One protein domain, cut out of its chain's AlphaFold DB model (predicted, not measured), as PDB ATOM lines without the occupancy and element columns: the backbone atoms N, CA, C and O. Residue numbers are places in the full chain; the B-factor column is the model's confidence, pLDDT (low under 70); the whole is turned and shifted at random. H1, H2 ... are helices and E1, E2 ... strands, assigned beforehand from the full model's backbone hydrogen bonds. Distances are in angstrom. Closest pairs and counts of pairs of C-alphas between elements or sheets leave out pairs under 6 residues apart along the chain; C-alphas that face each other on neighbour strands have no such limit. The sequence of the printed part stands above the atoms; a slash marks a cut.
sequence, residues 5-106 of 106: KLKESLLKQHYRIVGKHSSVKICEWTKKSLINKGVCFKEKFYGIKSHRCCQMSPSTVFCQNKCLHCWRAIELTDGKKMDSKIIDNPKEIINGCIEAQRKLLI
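AT A GLANCE: This is residues 5 to 106 of the 106 residues of a protein of uncultured archaeon (UniProt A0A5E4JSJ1). A small two-strand hairpin, E1 and E2, lies in the middle with the long helix H4 packed on it, while H1 lies near E1, away from H4, and the short helices H2 and H3 lie at a far end. Residues 47 to 89, a long stretch with no named element, run from that far end to H4, and residues 56 to 57 pair with E2 on the way. The printed part has 102 residues, with four named helices and two named strands in the order H1, E1, E2, H2, H3, H4; the sheet order is E1 - E2, antiparallel. The class is mostly helix, though named elements hold under half of the residues. The whole is only just compact, close to loose, with a radius of gyration of the C-alphas of 14.9 A and spans of 41 by 33 by 26 A.

HOW THE PARTS SIT: H1, residues 5 to 12, comes closest to E1, residues 16 to 18, at the C-alphas of Lys 7 and Ile 17, 7.5 A apart. E1 and E2, residues 22 to 24, form an antiparallel hairpin with 144 degrees between their directions. N 16 and O 24 are 2.8 A apart, and N 22 and O 18 are 3.1 A apart, both within hydrogen-bond range. Residues 23 to 24 of E2 also pair, antiparallel, with residues 56 to 57. H4, residues 90 to 105, comes closest to E1 at the C-alphas of Val 18 and Gly 96, 5.7 A apart, and to E2 at those of Val 24 and Cys 97, 6.1 A apart. H2, residues 28 to 34, is only just apart from H4, their closest C-alphas being 8.4 A apart. H3, residues 41 to 46, is apart from H2 and from H4, and no helix touches another. In H1, H2, H3 and H4 every O i to N i+4 pair is within hydrogen-bond range.

IN THESE COORDINATES: H1 begins at C-alpha 5, (120.025, 94.322, 150.222), and is 11.1 A long. E1 measures 6.5 A and E2 7.3 A. H2 is 10.1 A long and H3 8.1 A, ending at C-alpha 46, (144.407, 121.327, 137.824). H4 measures 22.8 A, from C-alpha 90 to C-alpha 105 at (143.734, 103.100, 152.412).

THE WHOLE: The two C-alphas farthest apart, those of Asn 36 and Lys 85, are 43.8 A apart. The printed part has no cut and ends at Ile 106, the chain's last residue. The link from H3 to H4 is long, with 43 residues. The mean pLDDT of the printed part is 93.8, and no printed residue is under 70.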
ATOM      1  N   LYS A   5     119.629  94.967 151.487       88.25
ATOM      2  CA  LYS A   5     120.025  94.322 150.222       88.25
ATOM      3  C   LYS A   5     120.971  95.206 149.402       88.25
ATOM      4  O   LYS A   5     121.970  94.730 148.867       88.25
ATOM      5  N   LEU A   6     120.680  96.506 149.320       89.12
ATOM      6  CA  LEU A   6     121.523  97.444 148.586       89.12
ATOM      7  C   LEU A   6     122.846  97.702 149.305       89.12
ATOM      8  O   LEU A   6     123.894  97.731 148.663       89.12
ATOM      9  N   LYS A   7     122.821  97.818 150.636       91.81
ATOM     10  CA  LYS A   7     124.029  97.937 151.460       91.81
ATOM     11  C   LYS A   7     124.989  96.773 151.209       91.81
ATOM     12  O   LYS A   7     126.168  97.015 150.976       91.81
ATOM     13  N   GLU A   8     124.501  95.535 151.193       92.06
ATOM     14  CA  GLU A   8     125.319  94.350 150.899       92.06
ATOM     15  C   GLU A   8     125.948  94.406 149.497       92.06
ATOM     16  O   GLU A   8     127.139  94.134 149.339       92.06
ATOM     17  N   SER A   9     125.180  94.823 148.485       91.31
ATOM     18  CA  SER A   9     125.683  95.005 147.116       91.31
ATOM     19  C   SER A   9     126.774  96.085 147.036       91.31
ATOM     20  O   SER A   9     127.846  95.858 146.475       91.31
ATOM     21  N   LEU A  10     126.555  97.238 147.675       92.88
ATOM     22  CA  LEU A  10     127.525  98.336 147.731       92.88
ATOM     23  C   LEU A  10     128.823  97.923 148.442       92.88
ATOM     24  O   LEU A  10     129.915  98.256 147.976       92.88
ATOM     25  N   LEU A  11     128.729  97.161 149.535       94.06
ATOM     26  CA  LEU A  11     129.901  96.649 150.251       94.06
ATOM     27  C   LEU A  11     130.741  95.712 149.372       94.06
ATOM     28  O   LEU A  11     131.966  95.849 149.349       94.06
ATOM     29  N   LYS A  12     130.102  94.826 148.590       93.81
ATOM     30  CA  LYS A  12     130.786  93.976 147.594       93.81
ATOM     31  C   LYS A  12     131.490  94.801 146.513       93.81
ATOM     32  O   LYS A  12     132.560  94.426 146.055       93.81
ATOM     33  N   GLN A  13     130.941  95.960 146.152       93.06
ATOM     34  CA  GLN A  13     131.550  96.917 145.218       93.06
ATOM     35  C   GLN A  13     132.617  97.827 145.861       93.06
ATOM     36  O   GLN A  13     133.047  98.812 145.243       93.06
ATOM     37  N   HIS A  14     133.047  97.503 147.086       94.69
ATOM     38  CA  HIS A  14     134.041  98.215 147.893       94.69
ATOM     39  C   HIS A  14     133.646  99.627 148.336       94.69
ATOM     40  O   HIS A  14     134.518 100.429 148.679       94.69
ATOM     41  N   TYR A  15     132.352  99.944 148.379       95.88
ATOM     42  CA  TYR A  15     131.908 101.129 149.107       95.88
ATOM     43  C   TYR A  15     132.058 100.912 150.619       95.88
ATOM     44  O   TYR A  15     132.050  99.790 151.135       95.88
ATOM     45  N   ARG A  16     132.162 102.015 151.353       97.19
ATOM     46  CA  ARG A  16     131.910 102.083 152.792       97.19
ATOM     47  C   ARG A  16     130.738 103.010 153.017       97.19
ATOM     48  O   ARG A  16     130.727 104.124 152.501       97.19
ATOM     49  N   ILE A  17     129.749 102.527 153.756       96.75
ATOM     50  CA  ILE A  17     128.580 103.325 154.109       96.75
ATOM     51  C   ILE A  17     128.931 104.189 155.314       96.75
ATOM     52  O   ILE A  17     129.528 103.699 156.270       96.75
ATOM     53  N   VAL A  18     128.551 105.459 155.246       97.75
ATOM     54  CA  VAL A  18     128.708 106.446 156.311       97.75
ATOM     55  C   VAL A  18     127.310 106.910 156.711       97.75
ATOM     56  O   VAL A  18     126.550 107.397 155.871       97.75
ATOM     57  N   GLY A  19     126.957 106.706 157.979       95.31
ATOM     58  CA  GLY A  19     125.615 107.002 158.478       95.31
ATOM     59  C   GLY A  19     124.522 106.207 157.752       95.31
ATOM     60  O   GLY A  19     124.671 105.013 157.473       95.31
ATOM     61  N   LYS A  20     123.404 106.872 157.449       94.50
ATOM     62  CA  LYS A  20     122.184 106.271 156.885       94.50
ATOM     63  C   LYS A  20     122.092 106.359 155.362       94.50
ATOM     64  O   LYS A  20     121.300 105.617 154.769       94.50
ATOM     65  N   HIS A  21     122.820 107.281 154.731       94.75
ATOM     66  CA  HIS A  21     122.635 107.623 153.311       94.75
ATOM     67  C   HIS A  21     123.922 107.986 152.546       94.75
ATOM     68  O   HIS A  21     123.914 108.041 151.308       94.75
ATOM     69  N   SER A  22     125.037 108.186 153.250       96.94
ATOM     70  CA  SER A  22     126.304 108.605 152.649       96.94
ATOM     71  C   SER A  22     127.225 107.413 152.379       96.94
ATOM     72  O   SER A  22     127.076 106.338 152.964       96.94
ATOM     73  N   SER A  23     128.190 107.577 151.477       96.88
ATOM     74  CA  SER A  23     129.213 106.560 151.236       96.88
ATOM     75  C   SER A  23     130.530 107.138 150.734       96.88
ATOM     76  O   SER A  23     130.581 108.245 150.198       96.88
ATOM     77  N   VAL A  24     131.593 106.353 150.900       98.25
ATOM     78  CA  VAL A  24     132.946 106.597 150.389       98.25
ATOM     79  C   VAL A  24     133.389 105.394 149.570       98.25
ATOM     80  O   VAL A  24     133.057 104.253 149.902       98.25
ATOM     81  N   LYS A  25     134.170 105.630 148.518       97.44
ATOM     82  CA  LYS A  25     134.867 104.577 147.778       97.44
ATOM     83  C   LYS A  25     136.216 105.094 147.306       97.44
ATOM     84  O   LYS A  25     136.324 106.232 146.865       97.44
ATOM     85  N   ILE A  26     137.245 104.250 147.353       97.94
ATOM     86  CA  ILE A  26     138.558 104.628 146.826       97.94
ATOM     87  C   ILE A  26     138.499 104.703 145.305       97.94
ATOM     88  O   ILE A  26     138.168 103.721 144.634       97.94
ATOM     89  N   CYS A  27     138.874 105.864 144.773       97.19
ATOM     90  CA  CYS A  27     139.038 106.062 143.343       97.19
ATOM     91  C   CYS A  27     140.168 105.168 142.818       97.19
ATOM     92  O   CYS A  27     141.223 105.033 143.439       97.19
ATOM     93  N   GLU A  28     139.992 104.607 141.626       96.25
ATOM     94  CA  GLU A  28     141.036 103.813 140.976       96.25
ATOM     95  C   GLU A  28     142.358 104.588 140.834       96.25
ATOM     96  O   GLU A  28     143.435 104.049 141.089       96.25
ATOM     97  N   TRP A  29     142.282 105.884 140.520       98.06
ATOM     98  CA  TRP A  29     143.458 106.748 140.412       98.06
ATOM     99  C   TRP A  29     144.117 107.077 141.752       98.06
ATOM    100  O   TRP A  29     145.304 107.393 141.774       98.06
ATOM    101  N   THR A  30     143.385 107.003 142.866       97.50
ATOM    102  CA  THR A  30     143.988 107.073 144.203       97.50
ATOM    103  C   THR A  30     144.888 105.856 144.404       97.50
ATOM    104  O   THR A  30     146.059 106.031 144.725       97.50
ATOM    105  N   LYS A  31     144.397 104.642 144.104       96.00
ATOM    106  CA  LYS A  31     145.207 103.411 144.192       96.00
ATOM    107  C   LYS A  31     146.424 103.472 143.274       96.00
ATOM    108  O   LYS A  31     147.532 103.275 143.751       96.00
ATOM    109  N   LYS A  32     146.230 103.787 141.985       97.50
ATOM    110  CA  LYS A  32     147.325 103.897 141.001       97.50
ATOM    111  C   LYS A  32     148.387 104.909 141.433       97.50
ATOM    112  O   LYS A  32     149.568 104.588 141.365       97.50
ATOM    113  N   SER A  33     147.974 106.079 141.924       97.50
ATOM    114  CA  SER A  33     148.907 107.115 142.381       97.50
ATOM    115  C   SER A  33     149.697 106.692 143.619       97.50
ATOM    116  O   SER A  33     150.879 107.006 143.679       97.50
ATOM    117  N   LEU A  34     149.097 105.959 144.564       96.12
ATOM    118  CA  LEU A  34     149.792 105.477 145.768       96.12
ATOM    119  C   LEU A  34     150.881 104.439 145.469       96.12
ATOM    120  O   LEU A  34     151.869 104.374 146.188       96.12
ATOM    121  N   ILE A  35     150.720 103.651 144.402       96.69
ATOM    122  CA  ILE A  35     151.699 102.635 143.975       96.69
ATOM    123  C   ILE A  35     152.544 103.091 142.776       96.69
ATOM    124  O   ILE A  35     153.052 102.259 142.028       96.69
ATOM    125  N   ASN A  36     152.657 104.404 142.555       96.81
ATOM    126  CA  ASN A  36     153.460 105.011 141.487       96.81
ATOM    127  C   ASN A  36     153.122 104.532 140.055       96.81
ATOM    128  O   ASN A  36     153.964 104.570 139.165       96.81
ATOM    129  N   LYS A  37     151.867 104.140 139.790       97.94
ATOM    130  CA  LYS A  37     151.359 103.771 138.448       97.94
ATOM    131  C   LYS A  37     150.715 104.941 137.688       97.94
ATOM    132  O   LYS A  37     149.933 104.732 136.761       97.94
ATOM    133  N   GLY A  38     151.022 106.174 138.085       97.19
ATOM    134  CA  GLY A  38     150.533 107.400 137.451       97.19
ATOM    135  C   GLY A  38     149.385 108.092 138.190       97.19
ATOM    136  O   GLY A  38     148.923 107.651 139.241       97.19
ATOM    137  N   VAL A  39     148.936 109.212 137.623       98.00
ATOM    138  CA  VAL A  39     148.033 110.188 138.259       98.00
ATOM    139  C   VAL A  39     146.835 110.501 137.366       98.00
ATOM    140  O   VAL A  39     146.908 110.341 136.145       98.00
ATOM    141  N   CYS A  40     145.721 110.944 137.958       98.25
ATOM    142  CA  CYS A  40     144.515 111.235 137.181       98.25
ATOM    143  C   CYS A  40     144.638 112.524 136.359       98.25
ATOM    144  O   CYS A  40     145.488 113.378 136.612       98.25
ATOM    145  N   PHE A  41     143.721 112.705 135.408       98.31
ATOM    146  CA  PHE A  41     143.679 113.910 134.577       98.31
ATOM    147  C   PHE A  41     143.550 115.204 135.399       98.31
ATOM    148  O   PHE A  41     144.107 116.223 135.008       98.31
ATOM    149  N   LYS A  42     142.876 115.171 136.562       98.44
ATOM    150  CA  LYS A  42     142.725 116.357 137.422       98.44
ATOM    151  C   LYS A  42     144.048 116.816 138.024       98.44
ATOM    152  O   LYS A  42     144.212 118.004 138.272       98.44
ATOM    153  N   GLU A  43     144.984 115.900 138.238       98.31
ATOM    154  CA  GLU A  43     146.322 116.270 138.683       98.31
ATOM    155  C   GLU A  43     147.085 116.979 137.566       98.31
ATOM    156  O   GLU A  43     147.693 118.016 137.807       98.31
ATOM    157  N   LYS A  44     146.990 116.461 136.336       97.94
ATOM    158  CA  LYS A  44     147.650 117.050 135.163       97.94
ATOM    159  C   LYS A  44     147.077 118.416 134.787       97.94
ATOM    160  O   LYS A  44     147.834 119.304 134.426       97.94
ATOM    161  N   PHE A  45     145.756 118.568 134.841       98.56
ATOM    162  CA  PHE A  45     145.079 119.783 134.377       98.56
ATOM    163  C   PHE A  45     144.948 120.842 135.470       98.56
ATOM    164  O   PHE A  45     144.988 122.028 135.170       98.56
ATOM    165  N   TYR A  46     144.780 120.424 136.729       98.25
ATOM    166  CA  TYR A  46     144.407 121.327 137.824       98.25
ATOM    167  C   TYR A  46     145.312 121.204 139.059       98.25
ATOM    168  O   TYR A  46     145.025 121.815 140.083       98.25
ATOM    169  N   GLY A  47     146.356 120.369 139.029       97.69
ATOM    170  CA  GLY A  47     147.238 120.147 140.182       97.69
ATOM    171  C   GLY A  47     146.606 119.370 141.348       97.69
ATOM    172  O   GLY A  47     147.249 119.183 142.382       97.69
ATOM    173  N   ILE A  48     145.368 118.878 141.209       98.25
ATOM    174  CA  ILE A  48     144.656 118.152 142.272       98.25
ATOM    175  C   ILE A  48     145.236 116.744 142.423       98.25
ATOM    176  O   ILE A  48     145.029 115.882 141.569       98.25
ATOM    177  N   LYS A  49     145.907 116.493 143.548       97.88
ATOM    178  CA  LYS A  49     146.563 115.213 143.838       97.88
ATOM    179  C   LYS A  49     145.560 114.083 144.076       97.88
ATOM    180  O   LYS A  49     144.880 114.060 145.102       97.88
ATOM    181  N   SER A  50     145.492 113.099 143.173       95.94
ATOM    182  CA  SER A  50     144.462 112.044 143.235       95.94
ATOM    183  C   SER A  50     144.584 111.127 144.452       95.94
ATOM    184  O   SER A  50     143.567 110.665 144.973       95.94
ATOM    185  N   HIS A  51     145.802 110.891 144.947       96.38
ATOM    186  CA  HIS A  51     146.032 110.126 146.177       96.38
ATOM    187  C   HIS A  51     145.554 110.851 147.452       96.38
ATOM    188  O   HIS A  51     145.426 110.217 148.494       96.38
ATOM    189  N   ARG A  52     145.246 112.156 147.376       96.69
ATOM    190  CA  ARG A  52     144.701 112.963 148.487       96.69
ATOM    191  C   ARG A  52     143.194 113.223 148.363       96.69
ATOM    192  O   ARG A  52     142.615 113.856 149.241       96.69
ATOM    193  N   CYS A  53     142.550 112.748 147.296       97.31
ATOM    194  CA  CYS A  53     141.113 112.918 147.083       97.31
ATOM    195  C   CYS A  53     140.289 111.917 147.905       97.31
ATOM    196  O   CYS A  53     140.516 110.710 147.835       97.31
ATOM    197  N   CYS A  54     139.258 112.411 148.593       97.75
ATOM    198  CA  CYS A  54     138.215 111.591 149.209       97.75
ATOM    199  C   CYS A  54     136.980 111.561 148.293       97.75
ATOM    200  O   CYS A  54     136.234 112.538 148.222       97.75
ATOM    201  N   GLN A  55     136.770 110.461 147.564       98.06
ATOM    202  CA  GLN A  55     135.596 110.296 146.703       98.06
ATOM    203  C   GLN A  55     134.413 109.790 147.537       98.06
ATOM    204  O   GLN A  55     134.393 108.645 147.991       98.06
ATOM    205  N   MET A  56     133.417 110.655 147.721       98.00
ATOM    206  CA  MET A  56     132.242 110.383 148.544       98.00
ATOM    207  C   MET A  56     130.956 110.883 147.880       98.00
ATOM    208  O   MET A  56     130.999 111.652 146.919       98.00
ATOM    209  N   SER A  57     129.813 110.430 148.389       96.50
ATOM    210  CA  SER A  57     128.501 110.985 148.065       96.50
ATOM    211  C   SER A  57     127.622 111.011 149.315       96.50
ATOM    212  O   SER A  57     127.510 109.977 149.981       96.50
ATOM    213  N   PRO A  58     126.952 112.137 149.628       96.44
ATOM    214  CA  PRO A  58     125.958 112.202 150.690       96.44
ATOM    215  C   PRO A  58     124.577 111.705 150.237       96.44
ATOM    216  O   PRO A  58     123.614 111.809 150.980       96.44
ATOM    217  N   SER A  59     124.423 111.195 149.016       94.38
ATOM    218  CA  SER A  59     123.127 110.763 148.476       94.38
ATOM    219  C   SER A  59     123.281 109.488 147.652       94.38
ATOM    220  O   SER A  59     122.785 109.383 146.534       94.38
ATOM    221  N   THR A  60     124.006 108.511 148.204       92.56
ATOM    222  CA  THR A  60     124.521 107.322 147.495       92.56
ATOM    223  C   THR A  60     123.490 106.621 146.606       92.56
ATOM    224  O   THR A  60     123.828 106.131 145.531       92.56
ATOM    225  N   VAL A  61     122.237 106.566 147.057       89.06
ATOM    226  CA  VAL A  61     121.167 105.758 146.450       89.06
ATOM    227  C   VAL A  61     119.936 106.583 146.062       89.06
ATOM    228  O   VAL A  61     118.903 106.017 145.713       89.06
ATOM    229  N   PHE A  62     120.046 107.913 146.103       91.06
ATOM    230  CA  PHE A  62     118.968 108.839 145.760       91.06
ATOM    231  C   PHE A  62     119.378 109.681 144.556       91.06
ATOM    232  O   PHE A  62     120.410 110.350 144.574       91.06
ATOM    233  N   CYS A  63     118.580 109.635 143.492       91.19
ATOM    234  CA  CYS A  63     118.823 110.398 142.271       91.19
ATOM    235  C   CYS A  63     117.515 110.531 141.485       91.19
ATOM    236  O   CYS A  63     116.761 109.569 141.347       91.19
ATOM    237  N   GLN A  64     117.246 111.719 140.949       91.75
ATOM    238  CA  GLN A  64     116.033 112.000 140.180       91.75
ATOM    239  C   GLN A  64     116.019 111.313 138.806       91.75
ATOM    240  O   GLN A  64     114.945 111.095 138.244       91.75
ATOM    241  N   ASN A  65     117.197 110.949 138.294       90.88
ATOM    242  CA  ASN A  65     117.391 110.418 136.948       90.88
ATOM    243  C   ASN A  65     117.605 108.899 136.945       90.88
ATOM    244  O   ASN A  65     118.020 108.317 137.945       90.88
ATOM    245  N   LYS A  66     117.373 108.256 135.797       90.69
ATOM    246  CA  LYS A  66     117.643 106.827 135.546       90.69
ATOM    247  C   LYS A  66     118.450 106.662 134.255       90.69
ATOM    248  O   LYS A  66     117.966 106.117 133.271       90.69
ATOM    249  N   CYS A  67     119.654 107.225 134.231       91.50
ATOM    250  CA  CYS A  67     120.468 107.277 133.019       91.50
ATOM    251  C   CYS A  67     121.002 105.889 132.639       91.50
ATOM    252  O   CYS A  67     121.501 105.174 133.503       91.50
ATOM    253  N   LEU A  68     121.003 105.564 131.343       92.25
ATOM    254  CA  LEU A  68     121.494 104.278 130.816       92.25
ATOM    255  C   LEU A  68     122.958 103.982 131.187       92.25
ATOM    256  O   LEU A  68     123.331 102.836 131.390       92.25
ATOM    257  N   HIS A  69     123.785 105.020 131.303       92.81
ATOM    258  CA  HIS A  69     125.214 104.906 131.603       92.81
ATOM    259  C   HIS A  69     125.536 104.945 133.108       92.81
ATOM    260  O   HIS A  69     126.705 104.996 133.492       92.81
ATOM    261  N   CYS A  70     124.532 105.003 133.990       91.81
ATOM    262  CA  CYS A  70     124.778 105.032 135.427       91.81
ATOM    263  C   CYS A  70     125.135 103.632 135.944       91.81
ATOM    264  O   CYS A  70     124.280 102.767 136.053       91.81
ATOM    265  N   TRP A  71     126.377 103.462 136.396       87.25
ATOM    266  CA  TRP A  71     126.950 102.210 136.918       87.25
ATOM    267  C   TRP A  71     126.348 101.712 138.248       87.25
ATOM    268  O   TRP A  71     126.839 100.749 138.837       87.25
ATOM    269  N   ARG A  72     125.325 102.388 138.776       83.12
ATOM    270  CA  ARG A  72     124.624 101.981 140.002       83.12
ATOM    271  C   ARG A  72     123.494 101.018 139.649       83.12
ATOM    272  O   ARG A  72     122.940 101.120 138.565       83.12
ATOM    273  N   ALA A  73     123.085 100.165 140.585       79.88
ATOM    274  CA  ALA A  73     121.885  99.344 140.421       79.88
ATOM    275  C   ALA A  73     120.634 100.243 140.426       79.88
ATOM    276  O   ALA A  73     120.137 100.630 141.487       79.88
ATOM    277  N   ILE A  74     120.180 100.662 139.242       80.88
ATOM    278  CA  ILE A  74     119.103 101.647 139.071       80.88
ATOM    279  C   ILE A  74     117.771 101.101 139.591       80.88
ATOM    280  O   ILE A  74     116.960 101.848 140.139       80.88
ATOM    281  N   GLU A  75     117.582  99.793 139.488       77.94
ATOM    282  CA  GLU A  75     116.417  99.055 139.970       77.94
ATOM    283  C   GLU A  75     116.320  99.089 141.498       77.94
ATOM    284  O   GLU A  75     115.231  98.982 142.050       77.94
ATOM    285  N   LEU A  76     117.456  99.261 142.182       75.06
ATOM    286  CA  LEU A  76     117.547  99.229 143.639       75.06
ATOM    287  C   LEU A  76     117.530 100.620 144.283       75.06
ATOM    288  O   LEU A  76     117.650 100.705 145.498       75.06
ATOM    289  N   THR A  77     117.419 101.715 143.522       75.25
ATOM    290  CA  THR A  77     117.442 103.048 144.152       75.25
ATOM    291  C   THR A  77     116.215 103.359 144.998       75.25
ATOM    292  O   THR A  77     115.086 103.199 144.544       75.25
ATOM    293  N   ASP A  78     116.464 103.900 146.196       73.94
ATOM    294  CA  ASP A  78     115.462 104.150 147.243       73.94
ATOM    295  C   ASP A  78     114.591 105.401 146.973       73.94
ATOM    296  O   ASP A  78     113.750 105.767 147.793       73.94
ATOM    297  N   GLY A  79     114.766 106.077 145.828       81.25
ATOM    298  CA  GLY A  79     113.857 107.124 145.350       81.25
ATOM    299  C   GLY A  79     114.535 108.382 144.800       81.25
ATOM    300  O   GLY A  79     115.753 108.460 144.632       81.25
ATOM    301  N   LYS A  80     113.710 109.396 144.507       85.31
ATOM    302  CA  LYS A  80     114.138 110.687 143.928       85.31
ATOM    303  C   LYS A  80     114.488 111.751 144.975       85.31
ATOM    304  O   LYS A  80     115.102 112.756 144.629       85.31
ATOM    305  N   LYS A  81     114.072 111.561 146.229       87.69
ATOM    306  CA  LYS A  81     114.228 112.526 147.325       87.69
ATOM    307  C   LYS A  81     114.501 111.786 148.633       87.69
ATOM    308  O   LYS A  81     113.951 110.710 148.851       87.69
ATOM    309  N   MET A  82     115.334 112.375 149.486       90.00
ATOM    310  CA  MET A  82     115.555 111.906 150.855       90.00
ATOM    311  C   MET A  82     114.539 112.559 151.795       90.00
ATOM    312  O   MET A  82     114.295 113.762 151.696       90.00
ATOM    313  N   ASP A  83     113.963 111.775 152.704       88.81
ATOM    314  CA  ASP A  83     113.181 112.308 153.823       88.81
ATOM    315  C   ASP A  83     114.115 113.113 154.747       88.81
ATOM    316  O   ASP A  83     115.217 112.664 155.060       88.81
ATOM    317  N   SER A  84     113.705 114.304 155.186       88.88
ATOM    318  CA  SER A  84     114.511 115.133 156.090       88.88
ATOM    319  C   SER A  84     114.826 114.426 157.412       88.88
ATOM    320  O   SER A  84     115.890 114.653 157.979       88.88
ATOM    321  N   LYS A  85     113.962 113.509 157.866       89.38
ATOM    322  CA  LYS A  85     114.138 112.738 159.108       89.38
ATOM    323  C   LYS A  85     115.332 111.779 159.081       89.38
ATOM    324  O   LYS A  85     115.771 111.309 160.129       89.38
ATOM    325  N   ILE A  86     115.832 111.438 157.892       90.19
ATOM    326  CA  ILE A  86     116.938 110.486 157.727       90.19
ATOM    327  C   ILE A  86     118.257 111.156 157.342       90.19
ATOM    328  O   ILE A  86     119.224 110.429 157.132       90.19
ATOM    329  N   ILE A  87     118.285 112.484 157.197       94.62
ATOM    330  CA  ILE A  87     119.491 113.223 156.819       94.62
ATOM    331  C   ILE A  87     120.372 113.378 158.059       94.62
ATOM    332  O   ILE A  87     119.962 113.974 159.052       94.62
ATOM    333  N   ASP A  88     121.573 112.816 157.992       96.50
ATOM    334  CA  ASP A  88     122.580 112.902 159.043       96.50
ATOM    335  C   ASP A  88     123.212 114.307 159.075       96.50
ATOM    336  O   ASP A  88     123.188 115.050 158.086       96.50
ATOM    337  N   ASN A  89     123.798 114.695 160.212       97.69
ATOM    338  CA  ASN A  89     124.402 116.018 160.348       97.69
ATOM    339  C   ASN A  89     125.621 116.167 159.405       97.69
ATOM    340  O   ASN A  89     126.457 115.261 159.346       97.69
ATOM    341  N   PRO A  90     125.810 117.314 158.719       97.69
ATOM    342  CA  PRO A  90     126.947 117.512 157.817       97.69
ATOM    343  C   PRO A  90     128.318 117.238 158.452       97.69
ATOM    344  O   PRO A  90     129.187 116.648 157.810       97.69
ATOM    345  N   LYS A  91     128.515 117.614 159.722       98.19
ATOM    346  CA  LYS A  91     129.774 117.381 160.444       98.19
ATOM    347  C   LYS A  91     130.032 115.890 160.655       98.19
ATOM    348  O   LYS A  91     131.159 115.432 160.483       98.19
ATOM    349  N   GLU A  92     128.993 115.131 160.986       98.00
ATOM    350  CA  GLU A  92     129.074 113.678 161.159       98.00
ATOM    351  C   GLU A  92     129.363 112.977 159.830       98.00
ATOM    352  O   GLU A  92     130.213 112.088 159.784       98.00
ATOM    353  N   ILE A  93     128.735 113.429 158.737       98.19
ATOM    354  CA  ILE A  93     128.998 112.913 157.388       98.19
ATOM    355  C   ILE A  93     130.473 113.108 157.028       98.19
ATOM    356  O   ILE A  93     131.140 112.148 156.645       98.19
ATOM    357  N   ILE A  94     131.010 114.324 157.175       98.38
ATOM    358  CA  ILE A  94     132.406 114.618 156.824       98.38
ATOM    359  C   ILE A  94     133.382 113.817 157.691       98.38
ATOM    360  O   ILE A  94     134.285 113.176 157.151       98.38
ATOM    361  N   ASN A  95     133.181 113.795 159.010       98.50
ATOM    362  CA  ASN A  95     134.044 113.046 159.923       98.50
ATOM    363  C   ASN A  95     134.029 111.545 159.607       98.50
ATOM    364  O   ASN A  95     135.089 110.929 159.481       98.50
ATOM    365  N   GLY A  96     132.840 110.976 159.396       98.44
ATOM    366  CA  GLY A  96     132.690 109.574 159.027       98.44
ATOM    367  C   GLY A  96     133.308 109.252 157.664       98.44
ATOM    368  O   GLY A  96     133.908 108.192 157.496       98.44
ATOM    369  N   CYS A  97     133.243 110.173 156.697       98.44
ATOM    370  CA  CYS A  97     133.910 110.005 155.407       98.44
ATOM    371  C   CYS A  97     135.437 110.004 155.529       98.44
ATOM    372  O   CYS A  97     136.089 109.166 154.907       98.44
ATOM    373  N   ILE A  98     136.011 110.895 156.343       98.25
ATOM    374  CA  ILE A  98     137.459 110.934 156.598       98.25
ATOM    375  C   ILE A  98     137.921 109.632 157.261       98.25
ATOM    376  O   ILE A  98     138.922 109.044 156.846       98.25
ATOM    377  N   GLU A  99     137.188 109.151 158.266       98.12
ATOM    378  CA  GLU A  99     137.498 107.894 158.947       98.12
ATOM    379  C   GLU A  99     137.398 106.691 157.996       98.12
ATOM    380  O   GLU A  99     138.314 105.870 157.927       98.12
ATOM    381  N   ALA A 100     136.320 106.611 157.209       97.94
ATOM    382  CA  ALA A 100     136.122 105.552 156.226       97.94
ATOM    383  C   ALA A 100     137.207 105.560 155.137       97.94
ATOM    384  O   ALA A 100     137.697 104.495 154.767       97.94
ATOM    385  N   GLN A 101     137.613 106.739 154.654       98.00
ATOM    386  CA  GLN A 101     138.712 106.894 153.698       98.00
ATOM    387  C   GLN A 101     140.021 106.348 154.279       98.00
ATOM    388  O   GLN A 101     140.693 105.566 153.614       98.00
ATOM    389  N   ARG A 102     140.372 106.713 155.520       96.62
ATOM    390  CA  ARG A 102     141.588 106.211 156.188       96.62
ATOM    391  C   ARG A 102     141.574 104.688 156.299       96.62
ATOM    392  O   ARG A 102     142.535 104.051 155.896       96.62
ATOM    393  N   LYS A 103     140.458 104.108 156.752       96.06
ATOM    394  CA  LYS A 103     140.274 102.648 156.861       96.06
ATOM    395  C   LYS A 103     140.340 101.912 155.521       96.06
ATOM    396  O   LYS A 103     140.580 100.717 155.508       96.06
ATOM    397  N   LEU A 104     140.047 102.589 154.413       95.50
ATOM    398  CA  LEU A 104     140.089 102.007 153.072       95.50
ATOM    399  C   LEU A 104     141.471 102.084 152.403       95.50
ATOM    400  O   LEU A 104     141.664 101.450 151.364       95.50
ATOM    401  N   LEU A 105     142.374 102.913 152.929       93.06
ATOM    402  CA  LEU A 105     143.734 103.100 152.412       93.06
ATOM    403  C   LEU A 105     144.788 102.265 153.154       93.06
ATOM    404  O   LEU A 105     145.937 102.250 152.717       93.06
ATOM    405  N   ILE A 106     144.394 101.613 154.249       84.38
ATOM    406  CA  ILE A 106     145.180 100.637 155.014       84.38
ATOM    407  C   ILE A 106     144.781  99.243 154.529       84.38
ATOM    408  O   ILE A 106     145.695  98.427 154.297       84.38
TER     409      ILE A 106